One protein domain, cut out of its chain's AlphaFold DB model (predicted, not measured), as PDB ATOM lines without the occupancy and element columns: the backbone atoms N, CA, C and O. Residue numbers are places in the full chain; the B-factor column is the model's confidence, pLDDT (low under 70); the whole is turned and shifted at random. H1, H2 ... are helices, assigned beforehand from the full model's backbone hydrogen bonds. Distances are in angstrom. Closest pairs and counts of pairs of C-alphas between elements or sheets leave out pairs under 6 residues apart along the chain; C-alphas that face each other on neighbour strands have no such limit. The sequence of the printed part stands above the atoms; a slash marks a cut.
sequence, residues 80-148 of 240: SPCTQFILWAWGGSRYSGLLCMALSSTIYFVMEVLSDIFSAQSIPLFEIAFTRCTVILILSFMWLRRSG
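This is residues 80 to 148 of the 240 residues of the protein "EamA domain-containing protein" of Davidia involucrata (UniProt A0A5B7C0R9). Two long helices, H2 and H3, make a narrow V, joined at its point by a tight turn; the short helix H1 folds back at the open end, beside the start of H2. The printed part has 69 residues, with three named helices, H1, H2, H3 in chain order, and no named strand: all helix. It is loose, with a radius of gyration of the C-alphas of 14.7 A, and elongated, spanning 47 by 25 by 16 A.

H1, residues 80 to 89, begins at C-alpha 80 (136.629, 32.479, -1.270) and is 14.6 A long. H2, residues 96 to 118, is 32.8 A long. H3, residues 124 to 146, is 32.5 A long and ends at C-alpha 146 (140.098, 26.704, -9.718).

H1 and H2 form a helical hairpin at a shallow tilt of 29 degrees; H2 touches H1 with residues 96 to 100 alone, the closest C-alphas being those of Ala 89 and Ser 96, 5.2 A apart. H2 and H3, also a helical hairpin, only just touch, with 3 pairs of C-alphas within 8 A, through residues 115 to 118 and 124 to 128 alone; the closest C-alphas, of Ser 115 and Ile 128, are 6.2 A apart. Their shallow tilt of 34 degrees is only just short of steep. H1 and H3 are close but not clearly touching, with the C-alphas of Thr 83 and Trp 143 closest at 7.9 A. Every O i to N i+4 pair is within hydrogen-bond range in H2, 5 of 6 in H1 and 18 of 19 in H3.

The C-alphas farthest apart, of Gly 92 and Ser 122, are 46.8 A apart. The printed part has no cut and no long link. Its mean pLDDT is 72.3, with residues 80 to 93, 119 to 125 and 143 to 148 under 70.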
ATOM      1  N   SER A  80     136.281  33.860  -1.630       46.53
ATOM      2  CA  SER A  80     136.629  32.479  -1.270       46.53
ATOM      3  C   SER A  80     135.453  31.574  -0.826       46.53
ATOM      4  O   SER A  80     135.469  30.405  -1.229       46.53
ATOM      5  N   PRO A  81     134.408  32.034  -0.096       52.00
ATOM      6  CA  PRO A  81     133.268  31.180   0.255       52.00
ATOM      7  C   PRO A  81     132.335  30.930  -0.937       52.00
ATOM      8  O   PRO A  81     131.811  29.828  -1.086       52.00
ATOM      9  N   CYS A  82     132.160  31.902  -1.836       58.66
ATOM     10  CA  CYS A  82     131.256  31.760  -2.982       58.66
ATOM     11  C   CYS A  82     131.684  30.602  -3.908       58.66
ATOM     12  O   CYS A  82     130.865  29.780  -4.314       58.66
ATOM     13  N   THR A  83     132.990  30.448  -4.160       56.19
ATOM     14  CA  THR A  83     133.503  29.318  -4.959       56.19
ATOM     15  C   THR A  83     133.443  27.966  -4.237       56.19
ATOM     16  O   THR A  83     133.284  26.953  -4.913       56.19
ATOM     17  N   GLN A  84     133.500  27.925  -2.897       59.88
ATOM     18  CA  GLN A  84     133.203  26.712  -2.111       59.88
ATOM     19  C   GLN A  84     131.734  26.297  -2.281       59.88
ATOM     20  O   GLN A  84     131.450  25.150  -2.622       59.88
ATOM     21  N   PHE A  85     130.803  27.249  -2.133       61.84
ATOM     22  CA  PHE A  85     129.369  27.012  -2.316       61.84
ATOM     23  C   PHE A  85     129.019  26.503  -3.712       61.84
ATOM     24  O   PHE A  85     128.155  25.641  -3.835       61.84
ATOM     25  N   ILE A  86     129.691  26.980  -4.764       62.12
ATOM     26  CA  ILE A  86     129.401  26.517  -6.126       62.12
ATOM     27  C   ILE A  86     130.027  25.138  -6.406       62.12
ATOM     28  O   ILE A  86     129.408  24.321  -7.088       62.12
ATOM     29  N   LEU A  87     131.194  24.817  -5.828       61.22
ATOM     30  CA  LEU A  87     131.744  23.454  -5.890       61.22
ATOM     31  C   LEU A  87     130.814  22.450  -5.184       61.22
ATOM     32  O   LEU A  87     130.568  21.362  -5.698       61.22
ATOM     33  N   TRP A  88     130.245  22.851  -4.042       60.59
ATOM     34  CA  TRP A  88     129.234  22.089  -3.306       60.59
ATOM     35  C   TRP A  88     127.900  21.996  -4.066       60.59
ATOM     36  O   TRP A  88     127.302  20.922  -4.128       60.59
ATOM     37  N   ALA A  89     127.465  23.071  -4.732       64.00
ATOM     38  CA  ALA A  89     126.283  23.059  -5.594       64.00
ATOM     39  C   ALA A  89     126.435  22.089  -6.779       64.00
ATOM     40  O   ALA A  89     125.440  21.520  -7.227       64.00
ATOM     41  N   TRP A  90     127.658  21.836  -7.258       57.12
ATOM     42  CA  TRP A  90     127.930  20.816  -8.281       57.12
ATOM     43  C   TRP A  90     127.865  19.370  -7.735       57.12
ATOM     44  O   TRP A  90     127.888  18.418  -8.512       57.12
ATOM     45  N   GLY A  91     127.707  19.176  -6.419       58.84
ATOM     46  CA  GLY A  91     127.670  17.883  -5.720       58.84
ATOM     47  C   GLY A  91     126.432  17.000  -5.956       58.84
ATOM     48  O   GLY A  91     126.027  16.265  -5.061       58.84
ATOM     49  N   GLY A  92     125.789  17.073  -7.126       59.84
ATOM     50  CA  GLY A  92     124.751  16.120  -7.556       59.84
ATOM     51  C   GLY A  92     123.382  16.209  -6.858       59.84
ATOM     52  O   GLY A  92     122.495  15.408  -7.159       59.84
ATOM     53  N   SER A  93     123.167  17.171  -5.955       68.19
ATOM     54  CA  SER A  93     121.867  17.362  -5.298       68.19
ATOM     55  C   SER A  93     120.793  17.855  -6.278       68.19
ATOM     56  O   SER A  93     121.039  18.731  -7.109       68.19
ATOM     57  N   ARG A  94     119.562  17.338  -6.143       75.19
ATOM     58  CA  ARG A  94     118.421  17.626  -7.039       75.19
ATOM     59  C   ARG A  94     118.035  19.113  -7.101       75.19
ATOM     60  O   ARG A  94     117.408  19.529  -8.068       75.19
ATOM     61  N   TYR A  95     118.445  19.909  -6.113       77.94
ATOM     62  CA  TYR A  95     118.153  21.345  -6.009       77.94
ATOM     63  C   TYR A  95     119.265  22.254  -6.564       77.94
ATOM     64  O   TYR A  95     119.121  23.476  -6.540       77.94
ATOM     65  N   SER A  96     120.355  21.679  -7.091       76.31
ATOM     66  CA  SER A  96     121.533  22.395  -7.614       76.31
ATOM     67  C   SER A  96     121.184  23.533  -8.584       76.31
ATOM     68  O   SER A  96     121.655  24.657  -8.415       76.31
ATOM     69  N   GLY A  97     120.295  23.281  -9.554       82.56
ATOM     70  CA  GLY A  97     119.881  24.289 -10.535       82.56
ATOM     71  C   GLY A  97     119.143  25.481  -9.915       82.56
ATOM     72  O   GLY A  97     119.404  26.620 -10.287       82.56
ATOM     73  N   LEU A  98     118.277  25.233  -8.924       83.81
ATOM     74  CA  LEU A  98     117.532  26.284  -8.225       83.81
ATOM     75  C   LEU A  98     118.465  27.138  -7.353       83.81
ATOM     76  O   LEU A  98     118.379  28.363  -7.376       83.81
ATOM     77  N   LEU A  99     119.404  26.496  -6.649       82.06
ATOM     78  CA  LEU A  99     120.453  27.167  -5.874       82.06
ATOM     79  C   LEU A  99     121.373  28.010  -6.765       82.06
ATOM     80  O   LEU A  99     121.659  29.157  -6.437       82.06
ATOM     81  N   CYS A 100     121.789  27.479  -7.917       77.19
ATOM     82  CA  CYS A 100     122.590  28.203  -8.903       77.19
ATOM     83  C   CYS A 100     121.844  29.432  -9.455       77.19
ATOM     84  O   CYS A 100     122.424  30.515  -9.552       77.19
ATOM     85  N   MET A 101     120.550  29.291  -9.756       84.94
ATOM     86  CA  MET A 101     119.702  30.386 -10.233       84.94
ATOM     87  C   MET A 101     119.500  31.469  -9.162       84.94
ATOM     88  O   MET A 101     119.646  32.653  -9.461       84.94
ATOM     89  N   ALA A 102     119.240  31.076  -7.910       87.69
ATOM     90  CA  ALA A 102     119.113  31.997  -6.783       87.69
ATOM     91  C   ALA A 102     120.424  32.758  -6.518       87.69
ATOM     92  O   ALA A 102     120.418  33.985  -6.494       87.69
ATOM     93  N   LEU A 103     121.556  32.049  -6.414       82.44
ATOM     94  CA  LEU A 103     122.880  32.657  -6.224       82.44
ATOM     95  C   LEU A 103     123.242  33.609  -7.370       82.44
ATOM     96  O   LEU A 103     123.713  34.715  -7.115       82.44
ATOM     97  N   SER A 104     122.980  33.215  -8.619       81.88
ATOM     98  CA  SER A 104     123.205  34.077  -9.786       81.88
ATOM     99  C   SER A 104     122.372  35.357  -9.701       81.88
ATOM    100  O   SER A 104     122.909  36.436  -9.930       81.88
ATOM    101  N   SER A 105     121.096  35.251  -9.312       88.06
ATOM    102  CA  SER A 105     120.207  36.401  -9.111       88.06
ATOM    103  C   SER A 105     120.726  37.345  -8.019       88.06
ATOM    104  O   SER A 105     120.854  38.543  -8.256       88.06
ATOM    105  N   THR A 106     121.124  36.819  -6.855       86.12
ATOM    106  CA  THR A 106     121.675  37.631  -5.755       86.12
ATOM    107  C   THR A 106     122.978  38.332  -6.146       86.12
ATOM    108  O   THR A 106     123.137  39.518  -5.871       86.12
ATOM    109  N   ILE A 107     123.900  37.636  -6.822       83.12
ATOM    110  CA  ILE A 107     125.165  38.228  -7.290       83.12
ATOM    111  C   ILE A 107     124.894  39.324  -8.328       83.12
ATOM    112  O   ILE A 107     125.504  40.390  -8.263       83.12
ATOM    113  N   TYR A 108     123.966  39.088  -9.262       82.62
ATOM    114  CA  TYR A 108     123.610  40.071 -10.283       82.62
ATOM    115  C   TYR A 108     122.943  41.307  -9.666       82.62
ATOM    116  O   TYR A 108     123.318  42.423 -10.007       82.62
ATOM    117  N   PHE A 109     122.043  41.121  -8.693       87.94
ATOM    118  CA  PHE A 109     121.418  42.210  -7.941       87.94
ATOM    119  C   PHE A 109     122.450  43.069  -7.196       87.94
ATOM    120  O   PHE A 109     122.443  44.287  -7.339       87.94
ATOM    121  N   VAL A 110     123.386  42.457  -6.460       84.56
ATOM    122  CA  VAL A 110     124.456  43.200  -5.765       84.56
ATOM    123  C   VAL A 110     125.334  43.967  -6.759       84.56
ATOM    124  O   VAL A 110     125.676  45.122  -6.512       84.56
ATOM    125  N   MET A 111     125.666  43.368  -7.906       79.88
ATOM    126  CA  MET A 111     126.446  44.033  -8.958       79.88
ATOM    127  C   MET A 111     125.683  45.168  -9.653       79.88
ATOM    128  O   MET A 111     126.304  46.154 -10.044       79.88
ATOM    129  N   GLU A 112     124.363  45.060  -9.805       82.69
ATOM    130  CA  GLU A 112     123.517  46.117 -10.369       82.69
ATOM    131  C   GLU A 112     123.357  47.281  -9.376       82.69
ATOM    132  O   GLU A 112     123.610  48.422  -9.742       82.69
ATOM    133  N   VAL A 113     123.122  47.006  -8.088       85.25
ATOM    134  CA  VAL A 113     123.089  48.041  -7.035       85.25
ATOM    135  C   VAL A 113     124.433  48.770  -6.915       85.25
ATOM    136  O   VAL A 113     124.468  49.998  -6.858       85.25
ATOM    137  N   LEU A 114     125.558  48.043  -6.936       78.38
ATOM    138  CA  LEU A 114     126.890  48.659  -6.994       78.38
ATOM    139  C   LEU A 114     127.078  49.479  -8.279       78.38
ATOM    140  O   LEU A 114     127.663  50.557  -8.227       78.38
ATOM    141  N   SER A 115     126.559  48.998  -9.415       75.00
ATOM    142  CA  SER A 115     126.588  49.739 -10.679       75.00
ATOM    143  C   SER A 115     125.880  51.092 -10.538       75.00
ATOM    144  O   SER A 115     126.471  52.129 -10.833       75.00
ATOM    145  N   ASP A 116     124.647  51.101 -10.035       77.12
ATOM    146  CA  ASP A 116     123.840  52.318  -9.912       77.12
ATOM    147  C   ASP A 116     124.458  53.337  -8.944       77.12
ATOM    148  O   ASP A 116     124.479  54.533  -9.240       77.12
ATOM    149  N   ILE A 117     125.050  52.876  -7.836       78.62
ATOM    150  CA  ILE A 117     125.760  53.737  -6.873       78.62
ATOM    151  C   ILE A 117     126.967  54.429  -7.528       78.62
ATOM    152  O   ILE A 117     127.155  55.633  -7.353       78.62
ATOM    153  N   PHE A 118     127.772  53.704  -8.314       70.94
ATOM    154  CA  PHE A 118     128.908  54.289  -9.041       70.94
ATOM    155  C   PHE A 118     128.466  55.183 -10.218       70.94
ATOM    156  O   PHE A 118     129.171  56.127 -10.575       70.94
ATOM    157  N   SER A 119     127.284  54.937 -10.790       69.75
ATOM    158  CA  SER A 119     126.711  55.713 -11.902       69.75
ATOM    159  C   SER A 119     126.308  57.151 -11.523       69.75
ATOM    160  O   SER A 119     126.083  57.986 -12.398       69.75
ATOM    161  N   ALA A 120     126.260  57.485 -10.227       69.50
ATOM    162  CA  ALA A 120     125.999  58.848  -9.758       69.50
ATOM    163  C   ALA A 120     127.126  59.851 -10.101       69.50
ATOM    164  O   ALA A 120     126.899  61.062 -10.089       69.50
ATOM    165  N   GLN A 121     128.333  59.369 -10.426       65.00
ATOM    166  CA  GLN A 121     129.472  60.201 -10.825       65.00
ATOM    167  C   GLN A 121     129.476  60.442 -12.347       65.00
ATOM    168  O   GLN A 121     129.192  59.545 -13.134       65.00
ATOM    169  N   SER A 122     129.859  61.644 -12.790       55.09
ATOM    170  CA  SER A 122     129.656  62.177 -14.154       55.09
ATOM    171  C   SER A 122     130.419  61.514 -15.326       55.09
ATOM    172  O   SER A 122     130.397  62.042 -16.440       55.09
ATOM    173  N   ILE A 123     131.037  60.340 -15.138       62.47
ATOM    174  CA  ILE A 123     131.677  59.532 -16.201       62.47
ATOM    175  C   ILE A 123     131.013  58.129 -16.349       62.47
ATOM    176  O   ILE A 123     131.695  57.147 -16.660       62.47
ATOM    177  N   PRO A 124     129.682  57.967 -16.169       69.62
ATOM    178  CA  PRO A 124     129.108  56.680 -15.764       69.62
ATOM    179  C   PRO A 124     129.233  55.579 -16.827       69.62
ATOM    180  O   PRO A 124     129.580  54.443 -16.517       69.62
ATOM    181  N   LEU A 125     129.009  55.897 -18.108       69.69
ATOM    182  CA  LEU A 125     128.845  54.883 -19.164       69.69
ATOM    183  C   LEU A 125     130.115  54.085 -19.500       69.69
ATOM    184  O   LEU A 125     130.017  52.935 -19.927       69.69
ATOM    185  N   PHE A 126     131.303  54.676 -19.351       71.19
ATOM    186  CA  PHE A 126     132.551  53.951 -19.606       71.19
ATOM    187  C   PHE A 126     132.960  53.118 -18.391       71.19
ATOM    188  O   PHE A 126     133.319  51.949 -18.531       71.19
ATOM    189  N   GLU A 127     132.857  53.705 -17.199       73.69
ATOM    190  CA  GLU A 127     133.267  53.068 -15.952       73.69
ATOM    191  C   GLU A 127     132.363  51.881 -15.593       73.69
ATOM    192  O   GLU A 127     132.856  50.831 -15.171       73.69
ATOM    193  N   ILE A 128     131.061  51.979 -15.891       76.44
ATOM    194  CA  ILE A 128     130.098  50.891 -15.689       76.44
ATOM    195  C   ILE A 128     130.337  49.696 -16.616       76.44
ATOM    196  O   ILE A 128     130.277  48.538 -16.197       76.44
ATOM    197  N   ALA A 129     130.667  49.960 -17.883       75.75
ATOM    198  CA  ALA A 129     130.994  48.910 -18.839       75.75
ATOM    199  C   ALA A 129     132.319  48.236 -18.450       75.75
ATOM    200  O   ALA A 129     132.424  47.008 -18.448       75.75
ATOM    201  N   PHE A 130     133.315  49.033 -18.051       76.81
ATOM    202  CA  PHE A 130     134.618  48.535 -17.632       76.81
ATOM    203  C   PHE A 130     134.552  47.682 -16.356       76.81
ATOM    204  O   PHE A 130     135.143  46.600 -16.330       76.81
ATOM    205  N   THR A 131     133.810  48.104 -15.326       77.38
ATOM    206  CA  THR A 131     133.628  47.308 -14.097       77.38
ATOM    207  C   THR A 131     132.905  45.997 -14.379       77.38
ATOM    208  O   THR A 131     133.436  44.950 -14.009       77.38
ATOM    209  N   ARG A 132     131.780  45.998 -15.115       78.88
ATOM    210  CA  ARG A 132     131.082  44.749 -15.486       78.88
ATOM    211  C   ARG A 132     132.005  43.782 -16.230       78.88
ATOM    212  O   ARG A 132     132.120  42.621 -15.838       78.88
ATOM    213  N   CYS A 133     132.729  44.245 -17.249       77.12
ATOM    214  CA  CYS A 133     133.658  43.393 -17.994       77.12
ATOM    215  C   CYS A 133     134.836  42.894 -17.146       77.12
ATOM    216  O   CYS A 133     135.241  41.741 -17.290       77.12
ATOM    217  N   THR A 134     135.349  43.721 -16.232       80.94
ATOM    218  CA  THR A 134     136.426  43.351 -15.303       80.94
ATOM    219  C   THR A 134     135.962  42.296 -14.301       80.94
ATOM    220  O   THR A 134     136.643  41.288 -14.131       80.94
ATOM    221  N   VAL A 135     134.778  42.456 -13.703       78.75
ATOM    222  CA  VAL A 135     134.174  41.469 -12.791       78.75
ATOM    223  C   VAL A 135     133.937  40.138 -13.505       78.75
ATOM    224  O   VAL A 135     134.333  39.092 -12.992       78.75
ATOM    225  N   ILE A 136     133.364  40.159 -14.714       79.56
ATOM    226  CA  ILE A 136     133.125  38.945 -15.515       79.56
ATOM    227  C   ILE A 136     134.450  38.250 -15.866       79.56
ATOM    228  O   ILE A 136     134.544  37.024 -15.774       79.56
ATOM    229  N   LEU A 137     135.493  39.010 -16.228       78.81
ATOM    230  CA  LEU A 137     136.831  38.466 -16.480       78.81
ATOM    231  C   LEU A 137     137.450  37.847 -15.227       78.81
ATOM    232  O   LEU A 137     137.959  36.733 -15.313       78.81
ATOM    233  N   ILE A 138     137.390  38.521 -14.075       79.50
ATOM    234  CA  ILE A 138     137.927  38.009 -12.805       79.50
ATOM    235  C   ILE A 138     137.191  36.733 -12.397       79.50
ATOM    236  O   ILE A 138     137.842  35.726 -12.127       79.50
ATOM    237  N   LEU A 139     135.855  36.731 -12.418       74.44
ATOM    238  CA  LEU A 139     135.045  35.576 -12.031       74.44
ATOM    239  C   LEU A 139     135.299  34.377 -12.960       74.44
ATOM    240  O   LEU A 139     135.534  33.266 -12.486       74.44
ATOM    241  N   SER A 140     135.351  34.610 -14.274       71.62
ATOM    242  CA  SER A 140     135.678  33.589 -15.281       71.62
ATOM    243  C   SER A 140     137.117  33.068 -15.146       71.62
ATOM    244  O   SER A 140     137.361  31.864 -15.230       71.62
ATOM    245  N   PHE A 141     138.085  33.946 -14.866       72.69
ATOM    246  CA  PHE A 141     139.484  33.571 -14.661       72.69
ATOM    247  C   PHE A 141     139.693  32.792 -13.357       72.69
ATOM    248  O   PHE A 141     140.403  31.785 -13.352       72.69
ATOM    249  N   MET A 142     139.049  33.204 -12.260       70.50
ATOM    250  CA  MET A 142     139.050  32.471 -10.993       70.50
ATOM    251  C   MET A 142     138.418  31.091 -11.157       70.50
ATOM    252  O   MET A 142     139.009  30.105 -10.717       70.50
ATOM    253  N   TRP A 143     137.272  31.003 -11.839       67.56
ATOM    254  CA  TRP A 143     136.623  29.737 -12.174       67.56
ATOM    255  C   TRP A 143     137.564  28.806 -12.943       67.56
ATOM    256  O   TRP A 143     137.813  27.676 -12.525       67.56
ATOM    257  N   LEU A 144     138.157  29.308 -14.028       67.94
ATOM    258  CA  LEU A 144     139.065  28.554 -14.888       67.94
ATOM    259  C   LEU A 144     140.324  28.086 -14.139       67.94
ATOM    260  O   LEU A 144     140.746  26.944 -14.296       67.94
ATOM    261  N   ARG A 145     140.894  28.936 -13.277       65.62
ATOM    262  CA  ARG A 145     142.070  28.604 -12.455       65.62
ATOM    263  C   ARG A 145     141.761  27.584 -11.355       65.62
ATOM    264  O   ARG A 145     142.660  26.856 -10.945       65.62
ATOM    265  N   ARG A 146     140.519  27.540 -10.858       59.22
ATOM    266  CA  ARG A 146     140.098  26.704  -9.718       59.22
ATOM    267  C   ARG A 146     139.431  25.391 -10.136       59.22
ATOM    268  O   ARG A 146     139.465  24.439  -9.370       59.22
ATOM    269  N   SER A 147     138.916  25.311 -11.364       61.47
ATOM    270  CA  SER A 147     138.378  24.085 -11.968       61.47
ATOM    271  C   SER A 147     139.450  23.005 -12.211       61.47
ATOM    272  O   SER A 147     139.104  21.851 -12.448       61.47
ATOM    273  N   GLY A 148     140.745  23.349 -12.158       54.06
ATOM    274  CA  GLY A 148     141.869  22.401 -12.222       54.06
ATOM    275  C   GLY A 148     142.081  21.725 -13.583       54.06
ATOM    276  O   GLY A 148     143.133  21.134 -13.816       54.06
TER     277      GLY A 148